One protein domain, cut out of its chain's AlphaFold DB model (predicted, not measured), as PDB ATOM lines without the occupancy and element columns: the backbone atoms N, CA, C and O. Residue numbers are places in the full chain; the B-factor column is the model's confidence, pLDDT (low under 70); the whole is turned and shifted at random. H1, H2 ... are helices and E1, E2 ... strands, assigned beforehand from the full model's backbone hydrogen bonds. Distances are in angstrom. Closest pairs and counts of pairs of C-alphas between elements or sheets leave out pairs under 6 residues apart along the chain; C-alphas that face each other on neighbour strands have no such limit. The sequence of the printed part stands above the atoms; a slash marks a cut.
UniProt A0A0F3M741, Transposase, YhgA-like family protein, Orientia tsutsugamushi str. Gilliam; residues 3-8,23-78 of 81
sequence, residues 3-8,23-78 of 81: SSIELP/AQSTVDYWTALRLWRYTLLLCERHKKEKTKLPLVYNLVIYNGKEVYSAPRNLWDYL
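What this domain is: This is residues 3 to 8 and 23 to 78 of the 81 residues of the protein "Transposase, YhgA-like family protein" of Orientia tsutsugamushi str. Gilliam (UniProt A0A0F3M741). A long helix, H1, has a long strand, E2, folding back beside it like the second leg of a narrow, loose hairpin shape, while a short strand, E1, lies off to one side. The 62 printed residues hold E1, H1 and E2 in chain order, a mixed class with under half of the residues in named elements. The whole is loose, with a radius of gyration of the C-alphas of 14.2 A, and only just flat, spanning 43 by 29 by 14 A.

How they stand to each other: Start at H1, residues 31 to 47, where every O i to N i+4 pair is within hydrogen-bond range. Its closest C-alphas to E2, residues 55 to 62, are Thr 39 and Val 56, 6.3 A apart. Residues 61 to 62 of E2 pair, parallel, with residues 23 to 24. E1, residues 3 to 7, is apart from both; E1 and E2 pair with no named strand.

Where its parts are: Find C-alpha 31 at (16.568, 24.705, -52.973); H1 runs 24.3 A from there. E2 runs 22.8 A to C-alpha 62 at (10.364, 27.299, -61.596). E1 measures 12.7 A.

The domain as a whole: Residues 9 to 22 are cut out, leaving 27.9 A between C-alphas 8 and 23. The H1 to E2 link is short. Residues 63 to 78 hold no named element. Look for pLDDT under 70 at residues 4 to 8 and 48 to 51.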
ATOM      1  N   SER A   3       3.791  34.064 -47.554       70.19
ATOM      2  CA  SER A   3       2.385  34.386 -47.334       70.19
ATOM      3  C   SER A   3       1.858  33.579 -46.151       70.19
ATOM      4  O   SER A   3       2.180  32.404 -45.975       70.19
ATOM      5  N   SER A   4       1.070  34.226 -45.302       67.12
ATOM      6  CA  SER A   4       0.344  33.580 -44.212       67.12
ATOM      7  C   SER A   4      -1.139  33.627 -44.525       67.12
ATOM      8  O   SER A   4      -1.669  34.690 -44.849       67.12
ATOM      9  N   ILE A   5      -1.800  32.482 -44.423       68.94
ATOM     10  CA  ILE A   5      -3.251  32.382 -44.505       68.94
ATOM     11  C   ILE A   5      -3.744  31.986 -43.119       68.94
ATOM     12  O   ILE A   5      -3.410  30.916 -42.600       68.94
ATOM     13  N   GLU A   6      -4.533  32.867 -42.516       64.44
ATOM     14  CA  GLU A   6      -5.270  32.561 -41.298       64.44
ATOM     15  C   GLU A   6      -6.517  31.777 -41.690       64.44
ATOM     16  O   GLU A   6      -7.362  32.261 -42.447       64.44
ATOM     17  N   LEU A   7      -6.625  30.535 -41.220       61.41
ATOM     18  CA  LEU A   7      -7.844  29.773 -41.424       61.41
ATOM     19  C   LEU A   7      -8.883  30.185 -40.380       61.41
ATOM     20  O   LEU A   7      -8.537  30.340 -39.202       61.41
ATOM     21  N   PRO A   8     -10.162  30.313 -40.777       53.88
ATOM     22  CA  PRO A   8     -11.221  30.633 -39.838       53.88
ATOM     23  C   PRO A   8     -11.257  29.581 -38.718       53.88
ATOM     24  O   PRO A   8     -11.105  28.382 -38.987       53.88
ATOM     25  N   ALA A  23      10.004  31.915 -56.350       88.19
ATOM     26  CA  ALA A  23      10.052  31.974 -57.804       88.19
ATOM     27  C   ALA A  23      11.516  31.924 -58.244       88.19
ATOM     28  O   ALA A  23      12.304  32.788 -57.854       88.19
ATOM     29  N   GLN A  24      11.877  30.917 -59.034       86.38
ATOM     30  CA  GLN A  24      13.243  30.699 -59.499       86.38
ATOM     31  C   GLN A  24      13.280  30.626 -61.028       86.38
ATOM     32  O   GLN A  24      12.456  29.964 -61.657       86.38
ATOM     33  N   SER A  25      14.246  31.314 -61.634       87.00
ATOM     34  CA  SER A  25      14.516  31.272 -63.080       87.00
ATOM     35  C   SER A  25      15.678  30.343 -63.444       87.00
ATOM     36  O   SER A  25      15.860  30.013 -64.614       87.00
ATOM     37  N   THR A  26      16.452  29.907 -62.452       86.75
ATOM     38  CA  THR A  26      17.560  28.959 -62.581       86.75
ATOM     39  C   THR A  26      17.378  27.821 -61.586       86.75
ATOM     40  O   THR A  26      16.748  27.990 -60.542       86.75
ATOM     41  N   VAL A  27      17.901  26.643 -61.925       86.62
ATOM     42  CA  VAL A  27      17.850  25.483 -61.036       86.62
ATOM     43  C   VAL A  27      18.919  25.652 -59.959       86.62
ATOM     44  O   VAL A  27      20.110  25.623 -60.260       86.62
ATOM     45  N   ASP A  28      18.504  25.815 -58.705       87.69
ATOM     46  CA  ASP A  28      19.403  25.684 -57.557       87.69
ATOM     47  C   ASP A  28      19.232  24.302 -56.921       87.69
ATOM     48  O   ASP A  28      18.175  23.973 -56.373       87.69
ATOM     49  N   TYR A  29      20.304  23.510 -56.967       89.12
ATOM     50  CA  TYR A  29      20.349  22.162 -56.415       89.12
ATOM     51  C   TYR A  29      20.009  22.125 -54.923       89.12
ATOM     52  O   TYR A  29      19.401  21.159 -54.483       89.12
ATOM     53  N   TRP A  30      20.329  23.161 -54.140       90.69
ATOM     54  CA  TRP A  30      20.107  23.193 -52.686       90.69
ATOM     55  C   TRP A  30      18.775  23.835 -52.270       90.69
ATOM     56  O   TRP A  30      18.554  24.111 -51.086       90.69
ATOM     57  N   THR A  31      17.863  24.051 -53.219       91.44
ATOM     58  CA  THR A  31      16.568  24.705 -52.973       91.44
ATOM     59  C   THR A  31      15.751  24.013 -51.887       91.44
ATOM     60  O   THR A  31      15.227  24.685 -50.996       91.44
ATOM     61  N   ALA A  32      15.666  22.680 -51.889       90.44
ATOM     62  CA  ALA A  32      14.892  21.977 -50.870       90.44
ATOM     63  C   ALA A  32      15.501  22.164 -49.464       90.44
ATOM     64  O   ALA A  32      14.761  22.451 -48.522       90.44
ATOM     65  N   LEU A  33      16.831  22.128 -49.310       91.38
ATOM     66  CA  LEU A  33      17.490  22.422 -48.027       91.38
ATOM     67  C   LEU A  33      17.232  23.867 -47.562       91.38
ATOM     68  O   LEU A  33      16.951  24.113 -46.386       91.38
ATOM     69  N   ARG A  34      17.292  24.829 -48.488       90.94
ATOM     70  CA  ARG A  34      17.010  26.247 -48.226       90.94
ATOM     71  C   ARG A  34      15.582  26.455 -47.710       90.94
ATOM     72  O   ARG A  34      15.391  27.145 -46.710       90.94
ATOM     73  N   LEU A  35      14.594  25.828 -48.347       91.00
ATOM     74  CA  LEU A  35      13.194  25.888 -47.923       91.00
ATOM     75  C   LEU A  35      12.996  25.289 -46.531       91.00
ATOM     76  O   LEU A  35      12.340  25.897 -45.687       91.00
ATOM     77  N   TRP A  36      13.632  24.150 -46.255       90.88
ATOM     78  CA  TRP A  36      13.616  23.543 -44.925       90.88
ATOM     79  C   TRP A  36      14.208  24.458 -43.854       90.88
ATOM     80  O   TRP A  36      13.628  24.601 -42.777       90.88
ATOM     81  N   ARG A  37      15.312  25.150 -44.153       91.56
ATOM     82  CA  ARG A  37      15.871  26.166 -43.253       91.56
ATOM     83  C   ARG A  37      14.856  27.274 -42.952       91.56
ATOM     84  O   ARG A  37      14.744  27.688 -41.799       91.56
ATOM     85  N   TYR A  38      14.106  27.751 -43.945       90.88
ATOM     86  CA  TYR A  38      13.061  28.754 -43.718       90.88
ATOM     87  C   TYR A  38      11.907  28.219 -42.865       90.88
ATOM     88  O   TYR A  38      11.469  28.917 -41.950       90.88
ATOM     89  N   THR A  39      11.462  26.983 -43.103       90.25
ATOM     90  CA  THR A  39      10.460  26.311 -42.262       90.25
ATOM     91  C   THR A  39      10.912  26.257 -40.801       90.25
ATOM     92  O   THR A  39      10.166  26.667 -39.914       90.25
ATOM     93  N   LEU A  40      12.151  25.827 -40.540       90.19
ATOM     94  CA  LEU A  40      12.699  25.740 -39.183       90.19
ATOM     95  C   LEU A  40      12.787  27.110 -38.503       90.19
ATOM     96  O   LEU A  40      12.345  27.252 -37.367       90.19
ATOM     97  N   LEU A  41      13.269  28.138 -39.208       89.50
ATOM     98  CA  LEU A  41      13.318  29.507 -38.681       89.50
ATOM     99  C   LEU A  41      11.925  30.045 -38.326       89.50
ATOM    100  O   LEU A  41      11.762  30.770 -37.343       89.50
ATOM    101  N   LEU A  42      10.904  29.696 -39.112       86.69
ATOM    102  CA  LEU A  42       9.527  30.102 -38.848       86.69
ATOM    103  C   LEU A  42       8.949  29.389 -37.620       86.69
ATOM    104  O   LEU A  42       8.285  30.020 -36.791       86.69
ATOM    105  N   CYS A  43       9.258  28.101 -37.477       86.31
ATOM    106  CA  CYS A  43       8.943  27.306 -36.296       86.31
ATOM    107  C   CYS A  43       9.631  27.856 -35.038       86.31
ATOM    108  O   CYS A  43       8.991  27.972 -33.997       86.31
ATOM    109  N   GLU A  44      10.904  28.252 -35.118       87.12
ATOM    110  CA  GLU A  44      11.633  28.859 -33.997       87.12
ATOM    111  C   GLU A  44      11.018  30.187 -33.550       87.12
ATOM    112  O   GLU A  44      10.915  30.446 -32.348       87.12
ATOM    113  N   ARG A  45      10.569  31.015 -34.500       83.69
ATOM    114  CA  ARG A  45       9.845  32.255 -34.184       83.69
ATOM    115  C   ARG A  45       8.536  31.965 -33.448       83.69
ATOM    116  O   ARG A  45       8.300  32.580 -32.415       83.69
ATOM    117  N   HIS A  46       7.754  30.987 -33.910       79.06
ATOM    118  CA  HIS A  46       6.492  30.590 -33.265       79.06
ATOM    119  C   HIS A  46       6.680  29.902 -31.914       79.06
ATOM    120  O   HIS A  46       5.869  30.073 -31.008       79.06
ATOM    121  N   LYS A  47       7.777  29.160 -31.728       75.81
ATOM    122  CA  LYS A  47       8.090  28.484 -30.462       75.81
ATOM    123  C   LYS A  47       8.143  29.463 -29.283       75.81
ATOM    124  O   LYS A  47       7.813  29.073 -28.164       75.81
ATOM    125  N   LYS A  48       8.528  30.725 -29.515       65.44
ATOM    126  CA  LYS A  48       8.555  31.767 -28.471       65.44
ATOM    127  C   LYS A  48       7.175  32.036 -27.867       65.44
ATOM    128  O   LYS A  48       7.098  32.357 -26.686       65.44
ATOM    129  N   GLU A  49       6.108  31.828 -28.629       68.19
ATOM    130  CA  GLU A  49       4.727  32.008 -28.172       68.19
ATOM    131  C   GLU A  49       4.162  30.759 -27.462       68.19
ATOM    132  O   GLU A  49       3.025  30.776 -27.002       68.19
ATOM    133  N   LYS A  50       4.951  29.672 -27.325       61.56
ATOM    134  CA  LYS A  50       4.555  28.369 -26.737       61.56
ATOM    135  C   LYS A  50       3.279  27.759 -27.348       61.56
ATOM    136  O   LYS A  50       2.625  26.919 -26.730       61.56
ATOM    137  N   THR A  51       2.936  28.161 -28.565       67.31
ATOM    138  CA  THR A  51       1.808  27.644 -29.340       67.31
ATOM    139  C   THR A  51       2.211  26.398 -30.137       67.31
ATOM    140  O   THR A  51       3.372  25.977 -30.148       67.31
ATOM    141  N   LYS A  52       1.231  25.748 -30.781       73.94
ATOM    142  CA  LYS A  52       1.485  24.627 -31.700       73.94
ATOM    143  C   LYS A  52       2.365  25.095 -32.863       73.94
ATOM    144  O   LYS A  52       2.268  26.243 -33.287       73.94
ATOM    145  N   LEU A  53       3.192  24.193 -33.393       79.56
ATOM    146  CA  LEU A  53       4.030  24.508 -34.548       79.56
ATOM    147  C   LEU A  53       3.169  24.909 -35.757       79.56
ATOM    148  O   LEU A  53       2.142  24.268 -36.004       79.56
ATOM    149  N   PRO A  54       3.587  25.939 -36.509       81.94
ATOM    150  CA  PRO A  54       2.883  26.359 -37.707       81.94
ATOM    151  C   PRO A  54       2.953  25.265 -38.775       81.94
ATOM    152  O   PRO A  54       4.004  24.657 -38.987       81.94
ATOM    153  N   LEU A  55       1.848  25.043 -39.488       84.31
ATOM    154  CA  LEU A  55       1.879  24.223 -40.692       84.31
ATOM    155  C   LEU A  55       2.494  25.057 -41.820       84.31
ATOM    156  O   LEU A  55       1.946  26.098 -42.185       84.31
ATOM    157  N   VAL A  56       3.630  24.611 -42.354       88.31
ATOM    158  CA  VAL A  56       4.358  25.318 -43.416       88.31
ATOM    159  C   VAL A  56       4.355  24.480 -44.689       88.31
ATOM    160  O   VAL A  56       4.830  23.346 -44.683       88.31
ATOM    161  N   TYR A  57       3.836  25.046 -45.775       89.19
ATOM    162  CA  TYR A  57       3.858  24.452 -47.104       89.19
ATOM    163  C   TYR A  57       4.876  25.173 -47.987       89.19
ATOM    164  O   TYR A  57       4.821  26.393 -48.149       89.19
ATOM    165  N   ASN A  58       5.804  24.414 -48.564       90.19
ATOM    166  CA  ASN A  58       6.869  24.946 -49.405       90.19
ATOM    167  C   ASN A  58       6.492  24.778 -50.880       90.19
ATOM    168  O   ASN A  58       6.230  23.664 -51.330       90.19
ATOM    169  N   LEU A  59       6.475  25.878 -51.631       89.62
ATOM    170  CA  LEU A  59       6.146  25.922 -53.051       89.62
ATOM    171  C   LEU A  59       7.268  26.612 -53.830       89.62
ATOM    172  O   LEU A  59       7.609  27.766 -53.572       89.62
ATOM    173  N   VAL A  60       7.797  25.918 -54.832       90.00
ATOM    174  CA  VAL A  60       8.750  26.485 -55.791       90.00
ATOM    175  C   VAL A  60       8.060  26.618 -57.134       90.00
ATOM    176  O   VAL A  60       7.516  25.648 -57.656       90.00
ATOM    177  N   ILE A  61       8.095  27.821 -57.695       90.19
ATOM    178  CA  ILE A  61       7.655  28.100 -59.058       90.19
ATOM    179  C   ILE A  61       8.916  28.275 -59.891       90.19
ATOM    180  O   ILE A  61       9.604  29.291 -59.793       90.19
ATOM    181  N   TYR A  62       9.225  27.266 -60.695       90.06
ATOM    182  CA  TYR A  62      10.364  27.299 -61.596       90.06
ATOM    183  C   TYR A  62       9.922  27.744 -62.993       90.06
ATOM    184  O   TYR A  62       9.045  27.130 -63.595       90.06
ATOM    185  N   ASN A  63      10.544  28.806 -63.499       90.50
ATOM    186  CA  ASN A  63      10.320  29.343 -64.841       90.50
ATOM    187  C   ASN A  63      11.653  29.525 -65.581       90.50
ATOM    188  O   ASN A  63      11.969  30.607 -66.082       90.50
ATOM    189  N   GLY A  64      12.487  28.487 -65.563       87.31
ATOM    190  CA  GLY A  64      13.742  28.456 -66.307       87.31
ATOM    191  C   GLY A  64      13.627  27.675 -67.614       87.31
ATOM    192  O   GLY A  64      12.655  26.963 -67.858       87.31
ATOM    193  N   LYS A  65      14.642  27.822 -68.469       86.06
ATOM    194  CA  LYS A  65      14.698  27.139 -69.773       86.06
ATOM    195  C   LYS A  65      15.120  25.673 -69.667       86.06
ATOM    196  O   LYS A  65      14.813  24.890 -70.558       86.06
ATOM    197  N   GLU A  66      15.846  25.316 -68.613       88.69
ATOM    198  CA  GLU A  66      16.388  23.968 -68.427       88.69
ATOM    199  C   GLU A  66      15.399  23.055 -67.707       88.69
ATOM    200  O   GLU A  66      14.513  23.525 -66.993       88.69
ATOM    201  N   VAL A  67      15.558  21.740 -67.855       86.38
ATOM    202  CA  VAL A  67      14.765  20.772 -67.090       86.38
ATOM    203  C   VAL A  67      15.123  20.896 -65.610       86.38
ATOM    204  O   VAL A  67      16.295  20.883 -65.245       86.38
ATOM    205  N   TYR A  68      14.109  20.997 -64.750       86.25
ATOM    206  CA  TYR A  68      14.325  21.087 -63.309       86.25
ATOM    207  C   TYR A  68      14.921  19.779 -62.768       86.25
ATOM    208  O   TYR A  68      14.216  18.777 -62.629       86.25
ATOM    209  N   SER A  69      16.222  19.802 -62.476       88.19
ATOM    210  CA  SER A  69      17.016  18.655 -62.019       88.19
ATOM    211  C   SER A  69      17.294  18.651 -60.513       88.19
ATOM    212  O   SER A  69      17.877  17.698 -59.999       88.19
ATOM    213  N   ALA A  70      16.886  19.697 -59.790       89.19
ATOM    214  CA  ALA A  70      17.119  19.779 -58.356       89.19
ATOM    215  C   ALA A  70      16.221  18.800 -57.570       89.19
ATOM    216  O   ALA A  70      15.057  18.584 -57.936       89.19
ATOM    217  N   PRO A  71      16.732  18.252 -56.455       88.75
ATOM    218  CA  PRO A  71      15.957  17.483 -55.490       88.75
ATOM    219  C   PRO A  71      14.689  18.207 -55.022       88.75
ATOM    220  O   PRO A  71      14.688  19.425 -54.818       88.75
ATOM    221  N   ARG A  72      13.591  17.462 -54.855       86.06
ATOM    222  CA  ARG A  72      12.279  18.028 -54.478       86.06
ATOM    223  C   ARG A  72      12.002  17.878 -52.989       86.06
ATOM    224  O   ARG A  72      11.244  18.666 -52.431       86.06
ATOM    225  N   ASN A  73      12.632  16.899 -52.349       85.75
ATOM    226  CA  ASN A  73      12.500  16.626 -50.926       85.75
ATOM    227  C   ASN A  73      13.866  16.602 -50.238       85.75
ATOM    228  O   ASN A  73      14.898  16.422 -50.873       85.75
ATOM    229  N   LEU A  74      13.871  16.741 -48.909       86.31
ATOM    230  CA  LEU A  74      15.109  16.632 -48.130       86.31
ATOM    231  C   LEU A  74      15.715  15.220 -48.214       86.31
ATOM    232  O   LEU A  74      16.931  15.066 -48.197       86.31
ATOM    233  N   TRP A  75      14.853  14.207 -48.325       87.50
ATOM    234  CA  TRP A  75      15.226  12.793 -48.403       87.50
ATOM    235  C   TRP A  75      16.086  12.476 -49.623       87.50
ATOM    236  O   TRP A  75      16.999  11.666 -49.533       87.50
ATOM    237  N   ASP A  76      15.849  13.180 -50.726       88.31
ATOM    238  CA  ASP A  76      16.571  13.002 -51.983       88.31
ATOM    239  C   ASP A  76      18.069  13.360 -51.853       88.31
ATOM    240  O   ASP A  76      18.878  12.907 -52.657       88.31
ATOM    241  N   TYR A  77      18.455  14.160 -50.845       85.75
ATOM    242  CA  TYR A  77      19.862  14.466 -50.552       85.75
ATOM    243  C   TYR A  77      20.548  13.417 -49.676       85.75
ATOM    244  O   TYR A  77      21.768  13.466 -49.512       85.75
ATOM    245  N   LEU A  78      19.791  12.524 -49.035       87.25
ATOM    246  CA  LEU A  78      20.382  11.554 -48.127       87.25
ATOM    247  C   LEU A  78      21.036  10.416 -48.924       87.25
ATOM    248  O   LEU A  78      20.487   9.974 -49.932       87.25
TER     249      LEU A  78